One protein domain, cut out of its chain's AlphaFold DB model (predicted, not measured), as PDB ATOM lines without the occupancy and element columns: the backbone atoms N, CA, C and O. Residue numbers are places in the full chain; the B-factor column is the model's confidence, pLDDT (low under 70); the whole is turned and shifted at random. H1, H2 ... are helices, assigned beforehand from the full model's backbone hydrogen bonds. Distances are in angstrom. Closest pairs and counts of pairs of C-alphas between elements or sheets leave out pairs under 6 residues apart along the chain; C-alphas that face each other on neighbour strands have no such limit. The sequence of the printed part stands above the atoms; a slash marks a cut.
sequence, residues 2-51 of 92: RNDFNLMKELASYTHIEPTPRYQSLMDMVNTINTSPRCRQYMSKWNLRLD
ATOM      1  N   ARG A   2     236.661 163.025 191.382       74.25
ATOM      2  CA  ARG A   2     235.885 164.249 191.068       74.25
ATOM      3  C   ARG A   2     236.232 164.925 189.729       74.25
ATOM      4  O   ARG A   2     235.350 165.515 189.130       74.25
ATOM      5  N   ASN A   3     237.479 164.814 189.260       88.00
ATOM      6  CA  ASN A   3     237.913 165.385 187.975       88.00
ATOM      7  C   ASN A   3     237.481 164.560 186.748       88.00
ATOM      8  O   ASN A   3     237.671 165.021 185.627       88.00
ATOM      9  N   ASP A   4     236.946 163.349 186.940       91.38
ATOM     10  CA  ASP A   4     236.438 162.522 185.845       91.38
ATOM     11  C   ASP A   4     234.914 162.663 185.769       91.38
ATOM     12  O   ASP A   4     234.170 162.087 186.567       91.38
ATOM     13  N   PHE A   5     234.454 163.468 184.812       89.44
ATOM     14  CA  PHE A   5     233.034 163.755 184.622       89.44
ATOM     15  C   PHE A   5     232.229 162.531 184.176       89.44
ATOM     16  O   PHE A   5     231.052 162.432 184.522       89.44
ATOM     17  N   ASN A   6     232.843 161.587 183.456       91.81
ATOM     18  CA  ASN A   6     232.156 160.372 183.021       91.81
ATOM     19  C   ASN A   6     231.910 159.456 184.220       91.81
ATOM     20  O   ASN A   6     230.778 159.025 184.441       91.81
ATOM     21  N   LEU A   7     232.938 159.261 185.050       92.38
ATOM     22  CA  LEU A   7     232.826 158.472 186.275       92.38
ATOM     23  C   LEU A   7     231.816 159.078 187.259       92.38
ATOM     24  O   LEU A   7     231.037 158.353 187.869       92.38
ATOM     25  N   MET A   8     231.810 160.402 187.435       92.69
ATOM     26  CA  MET A   8     230.845 161.051 188.331       92.69
ATOM     27  C   MET A   8     229.414 160.977 187.795       92.69
ATOM     28  O   MET A   8     228.490 160.805 188.588       92.69
ATOM     29  N   LYS A   9     229.222 161.053 186.472       90.50
ATOM     30  CA  LYS A   9     227.907 160.867 185.845       90.50
ATOM     31  C   LYS A   9     227.373 159.452 186.070       90.50
ATOM     32  O   LYS A   9     226.195 159.293 186.378       90.50
ATOM     33  N   GLU A  10     228.229 158.442 185.945       92.31
ATOM     34  CA  GLU A  10     227.863 157.055 186.232       92.31
ATOM     35  C   GLU A  10     227.596 156.846 187.726       92.31
ATOM     36  O   GLU A  10     226.550 156.333 188.095       92.31
ATOM     37  N   LEU A  11     228.462 157.330 188.617       92.81
ATOM     38  CA  LEU A  11     228.243 157.212 190.062       92.81
ATOM     39  C   LEU A  11     226.943 157.896 190.517       92.81
ATOM     40  O   LEU A  11     226.252 157.402 191.412       92.81
ATOM     41  N   ALA A  12     226.597 159.027 189.899       90.19
ATOM     42  CA  ALA A  12     225.351 159.729 190.170       90.19
ATOM     43  C   ALA A  12     224.125 158.877 189.814       90.19
ATOM     44  O   ALA A  12     223.146 158.940 190.545       90.19
ATOM     45  N   SER A  13     224.170 158.035 188.774       89.38
ATOM     46  CA  SER A  13     223.022 157.181 188.426       89.38
ATOM     47  C   SER A  13     222.701 156.143 189.511       89.38
ATOM     48  O   SER A  13     221.542 155.771 189.668       89.38
ATOM     49  N   TYR A  14     223.703 155.725 190.292       89.69
ATOM     50  CA  TYR A  14     223.549 154.756 191.383       89.69
ATOM     51  C   TYR A  14     223.329 155.391 192.760       89.69
ATOM     52  O   TYR A  14     222.776 154.753 193.652       89.69
ATOM     53  N   THR A  15     223.797 156.622 192.966       91.31
ATOM     54  CA  THR A  15     223.710 157.320 194.265       91.31
ATOM     55  C   THR A  15     222.581 158.345 194.322       91.31
ATOM     56  O   THR A  15     222.166 158.743 195.415       91.31
ATOM     57  N   HIS A  16     222.056 158.765 193.167       91.00
ATOM     58  CA  HIS A  16     220.863 159.590 193.095       91.00
ATOM     59  C   HIS A  16     219.640 158.751 193.451       91.00
ATOM     60  O   HIS A  16     219.339 157.743 192.819       91.00
ATOM     61  N   ILE A  17     218.934 159.185 194.487       92.00
ATOM     62  CA  ILE A  17     217.710 158.546 194.948       92.00
ATOM     63  C   ILE A  17     216.631 159.617 194.946       92.00
ATOM     64  O   ILE A  17     216.777 160.653 195.607       92.00
ATOM     65  N   GLU A  18     215.563 159.347 194.204       93.44
ATOM     66  CA  GLU A  18     214.377 160.196 194.145       93.44
ATOM     67  C   GLU A  18     213.681 160.279 195.519       93.44
ATOM     68  O   GLU A  18     213.846 159.382 196.358       93.44
ATOM     69  N   PRO A  19     212.875 161.324 195.785       93.88
ATOM     70  CA  PRO A  19     212.216 161.502 197.079       93.88
ATOM     71  C   PRO A  19     211.367 160.302 197.519       93.88
ATOM     72  O   PRO A  19     211.473 159.870 198.666       93.88
ATOM     73  N   THR A  20     210.575 159.716 196.615       95.44
ATOM     74  CA  THR A  20     209.670 158.603 196.948       95.44
ATOM     75  C   THR A  20     210.419 157.316 197.329       95.44
ATOM     76  O   THR A  20     210.165 156.798 198.419       95.44
ATOM     77  N   PRO A  21     211.386 156.805 196.536       95.19
ATOM     78  CA  PRO A  21     212.217 155.674 196.959       95.19
ATOM     79  C   PRO A  21     213.021 155.950 198.235       95.19
ATOM     80  O   PRO A  21     213.193 155.051 199.062       95.19
ATOM     81  N   ARG A  22     213.495 157.192 198.432       95.50
ATOM     82  CA  ARG A  22     214.192 157.581 199.668       95.50
ATOM     83  C   ARG A  22     213.264 157.471 200.880       95.50
ATOM     84  O   ARG A  22     213.678 156.918 201.894       95.50
ATOM     85  N   TYR A  23     212.027 157.954 200.770       95.69
ATOM     86  CA  TYR A  23     211.014 157.826 201.819       95.69
ATOM     87  C   TYR A  23     210.734 156.356 202.159       95.69
ATOM     88  O   TYR A  23     210.773 155.981 203.328       95.69
ATOM     89  N   GLN A  24     210.524 155.510 201.147       96.12
ATOM     90  CA  GLN A  24     210.280 154.074 201.343       96.12
ATOM     91  C   GLN A  24     211.451 153.394 202.060       96.12
ATOM     92  O   GLN A  24     211.248 152.735 203.074       96.12
ATOM     93  N   SER A  25     212.683 153.654 201.613       95.69
ATOM     94  CA  SER A  25     213.895 153.105 202.239       95.69
ATOM     95  C   SER A  25     214.031 153.524 203.709       95.69
ATOM     96  O   SER A  25     214.469 152.734 204.547       95.69
ATOM     97  N   LEU A  26     213.655 154.766 204.041       96.12
ATOM     98  CA  LEU A  26     213.643 155.247 205.425       96.12
ATOM     99  C   LEU A  26     212.578 154.536 206.264       96.12
ATOM    100  O   LEU A  26     212.879 154.125 207.382       96.12
ATOM    101  N   MET A  27     211.370 154.346 205.732       96.94
ATOM    102  CA  MET A  27     210.309 153.618 206.436       96.94
ATOM    103  C   MET A  27     210.658 152.142 206.645       96.94
ATOM    104  O   MET A  27     210.444 151.609 207.735       96.94
ATOM    105  N   ASP A  28     211.285 151.499 205.662       96.69
ATOM    106  CA  ASP A  28     211.787 150.129 205.796       96.69
ATOM    107  C   ASP A  28     212.864 150.029 206.883       96.69
ATOM    108  O   ASP A  28     212.873 149.085 207.681       96.69
ATOM    109  N   MET A  29     213.754 151.024 206.965       95.94
ATOM    110  CA  MET A  29     214.756 151.117 208.027       95.94
ATOM    111  C   MET A  29     214.100 151.284 209.404       95.94
ATOM    112  O   MET A  29     214.464 150.559 210.334       95.94
ATOM    113  N   VAL A  30     213.128 152.191 209.541       96.69
ATOM    114  CA  VAL A  30     212.369 152.396 210.790       96.69
ATOM    115  C   VAL A  30     211.692 151.093 211.218       96.69
ATOM    116  O   VAL A  30     211.891 150.636 212.346       96.69
ATOM    117  N   ASN A  31     210.989 150.429 210.298       96.50
ATOM    118  CA  ASN A  31     210.334 149.149 210.553       96.50
ATOM    119  C   ASN A  31     211.341 148.063 210.970       96.50
ATOM    120  O   ASN A  31     211.122 147.334 211.939       96.50
ATOM    121  N   THR A  32     212.490 147.980 210.298       96.69
ATOM    122  CA  THR A  32     213.559 147.025 210.639       96.69
ATOM    123  C   THR A  32     214.095 147.262 212.053       96.69
ATOM    124  O   THR A  32     214.299 146.314 212.819       96.69
ATOM    125  N   ILE A  33     214.299 148.523 212.438       95.94
ATOM    126  CA  ILE A  33     214.768 148.888 213.780       95.94
ATOM    127  C   ILE A  33     213.710 148.550 214.839       95.94
ATOM    128  O   ILE A  33     214.048 147.933 215.853       95.94
ATOM    129  N   ASN A  34     212.442 148.894 214.596       95.56
ATOM    130  CA  ASN A  34     211.350 148.681 215.550       95.56
ATOM    131  C   ASN A  34     210.965 147.207 215.703       95.56
ATOM    132  O   ASN A  34     210.617 146.768 216.801       95.56
ATOM    133  N   THR A  35     211.075 146.401 214.650       96.25
ATOM    134  CA  THR A  35     210.774 144.961 214.719       96.25
ATOM    135  C   THR A  35     211.920 144.155 215.333       96.25
ATOM    136  O   THR A  35     211.666 143.182 216.053       96.25
ATOM    137  N   SER A  36     213.174 144.592 215.156       97.44
ATOM    138  CA  SER A  36     214.365 143.930 215.703       97.44
ATOM    139  C   SER A  36     214.358 143.883 217.242       97.44
ATOM    140  O   SER A  36     214.483 144.920 217.906       97.44
ATOM    141  N   PRO A  37     214.279 142.685 217.865       96.19
ATOM    142  CA  PRO A  37     214.286 142.555 219.325       96.19
ATOM    143  C   PRO A  37     215.572 143.094 219.957       96.19
ATOM    144  O   PRO A  37     215.537 143.704 221.024       96.19
ATOM    145  N   ARG A  38     216.708 142.916 219.269       96.94
ATOM    146  CA  ARG A  38     218.012 143.403 219.725       96.94
ATOM    147  C   ARG A  38     218.033 144.929 219.785       96.94
ATOM    148  O   ARG A  38     218.434 145.477 220.806       96.94
ATOM    149  N   CYS A  39     217.589 145.610 218.729       96.31
ATOM    150  CA  CYS A  39     217.557 147.075 218.689       96.31
ATOM    151  C   CYS A  39     216.644 147.637 219.785       96.31
ATOM    152  O   CYS A  39     217.075 148.499 220.554       96.31
ATOM    153  N   ARG A  40     215.440 147.069 219.936       95.56
ATOM    154  CA  ARG A  40     214.506 147.446 221.006       95.56
ATOM    155  C   ARG A  40     215.096 147.270 222.401       95.56
ATOM    156  O   ARG A  40     214.939 148.154 223.235       95.56
ATOM    157  N   GLN A  41     215.811 146.173 222.648       96.38
ATOM    158  CA  GLN A  41     216.466 145.938 223.936       96.38
ATOM    159  C   GLN A  41     217.553 146.981 224.236       96.38
ATOM    160  O   GLN A  41     217.727 147.371 225.387       96.38
ATOM    161  N   TYR A  42     218.317 147.429 223.235       96.12
ATOM    162  CA  TYR A  42     219.308 148.486 223.453       96.12
ATOM    163  C   TYR A  42     218.645 149.835 223.721       96.12
ATOM    164  O   TYR A  42     219.077 150.523 224.639       96.12
ATOM    165  N   MET A  43     217.593 150.192 222.982       95.62
ATOM    166  CA  MET A  43     216.870 151.453 223.189       95.62
ATOM    167  C   MET A  43     216.148 151.498 224.541       95.62
ATOM    168  O   MET A  43     216.201 152.519 225.226       95.62
ATOM    169  N   SER A  44     215.559 150.382 224.986       95.50
ATOM    170  CA  SER A  44     214.848 150.323 226.269       95.50
ATOM    171  C   SER A  44     215.759 150.529 227.479       95.50
ATOM    172  O   SER A  44     215.311 151.078 228.482       95.50
ATOM    173  N   LYS A  45     217.055 150.192 227.382       96.94
ATOM    174  CA  LYS A  45     218.050 150.518 228.425       96.94
ATOM    175  C   LYS A  45     218.192 152.023 228.658       96.94
ATOM    176  O   LYS A  45     218.526 152.430 229.763       96.94
ATOM    177  N   TRP A  46     217.934 152.823 227.627       96.81
ATOM    178  CA  TRP A  46     217.928 154.286 227.686       96.81
ATOM    179  C   TRP A  46     216.517 154.858 227.865       96.81
ATOM    180  O   TRP A  46     216.340 156.070 227.800       96.81
ATOM    181  N   ASN A  47     215.514 153.998 228.074       96.50
ATOM    182  CA  ASN A  47     214.100 154.360 228.093       96.50
ATOM    183  C   ASN A  47     213.646 155.086 226.806       96.50
ATOM    184  O   ASN A  47     212.835 156.008 226.852       96.50
ATOM    185  N   LEU A  48     214.200 154.674 225.658       96.00
ATOM    186  CA  LEU A  48     213.904 155.225 224.337       96.00
ATOM    187  C   LEU A  48     213.060 154.256 223.498       96.00
ATOM    188  O   LEU A  48     213.160 153.034 223.632       96.00
ATOM    189  N   ARG A  49     212.288 154.824 222.571       93.06
ATOM    190  CA  ARG A  49     211.612 154.130 221.470       93.06
ATOM    191  C   ARG A  49     211.706 155.010 220.223       93.06
ATOM    192  O   ARG A  49     211.621 156.228 220.336       93.06
ATOM    193  N   LEU A  50     211.879 154.391 219.059       94.38
ATOM    194  CA  LEU A  50     211.796 155.078 217.775       94.38
ATOM    195  C   LEU A  50     210.333 155.113 217.305       94.38
ATOM    196  O   LEU A  50     209.630 154.105 217.407       94.38
ATOM    197  N   ASP A  51     209.882 156.273 216.830       95.44
ATOM    198  CA  ASP A  51     208.536 156.442 216.273       95.44
ATOM    199  C   ASP A  51     208.371 155.621 214.982       95.44
ATOM    200  O   ASP A  51     209.351 155.330 214.293       95.44
TER     201      ASP A  51
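What this domain is: This is residues 2 to 51 of the 92 residues of the protein "Hypothetical protein" of Adineta steineri (UniProt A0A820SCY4). Three helices are strung out end to end, with the longest, H2, between the other two: H1 sticks out free beyond one end of it, and at the other end the short H3 turns off to make a corner. After H3, residues 46 to 51 fold back toward H2. The printed part has 50 residues with three named helices, in the order H1, H2, H3, and no named strand; the class is all helix. The whole is extended, with a radius of gyration of the C-alphas of 17.3 A, and its outline is a rod of 48 by 22 by 14 A.

How they stand to each other: H2, residues 19 to 35, and H3, residues 37 to 45, touch only at the corner by their link, and only just, with 3 pairs of C-alphas within 8 A. H2 touches H3 with residues 33 to 34 alone; the closest C-alphas, those of Ile 33 and Cys 39, are 5.9 A apart. Their lines are about perpendicular, at 77 degrees. H1, residues 5 to 15, is apart from both H2 and H3. Every O i to N i+4 pair is within hydrogen-bond range in H2, against 6 of 7 in H1 and 4 of 5 in H3.

Where its parts are: H2 is 24.2 A long from C-alpha 19 at (212.216, 161.502, 197.079) to C-alpha 35. H1 begins with C-alpha 5 at (233.034, 163.755, 184.622) and is 14.9 A long. H3 is 12.7 A long and ends with C-alpha 45 at (218.050, 150.518, 228.425).

The domain as a whole: The two C-alphas farthest apart, those of Asn 6 and Asn 47, are 48.9 A from each other. Residues 2 to 16, of which 5 to 15 belong to H1, stand free, as do residues 18 to 24, of which 19 to 24 belong to H2. The links H1 to H2 and H2 to H3 are tight, with 3 residues and 1 residue. The printed part has no cut; its mean pLDDT is 94.0, and no printed residue is under 70.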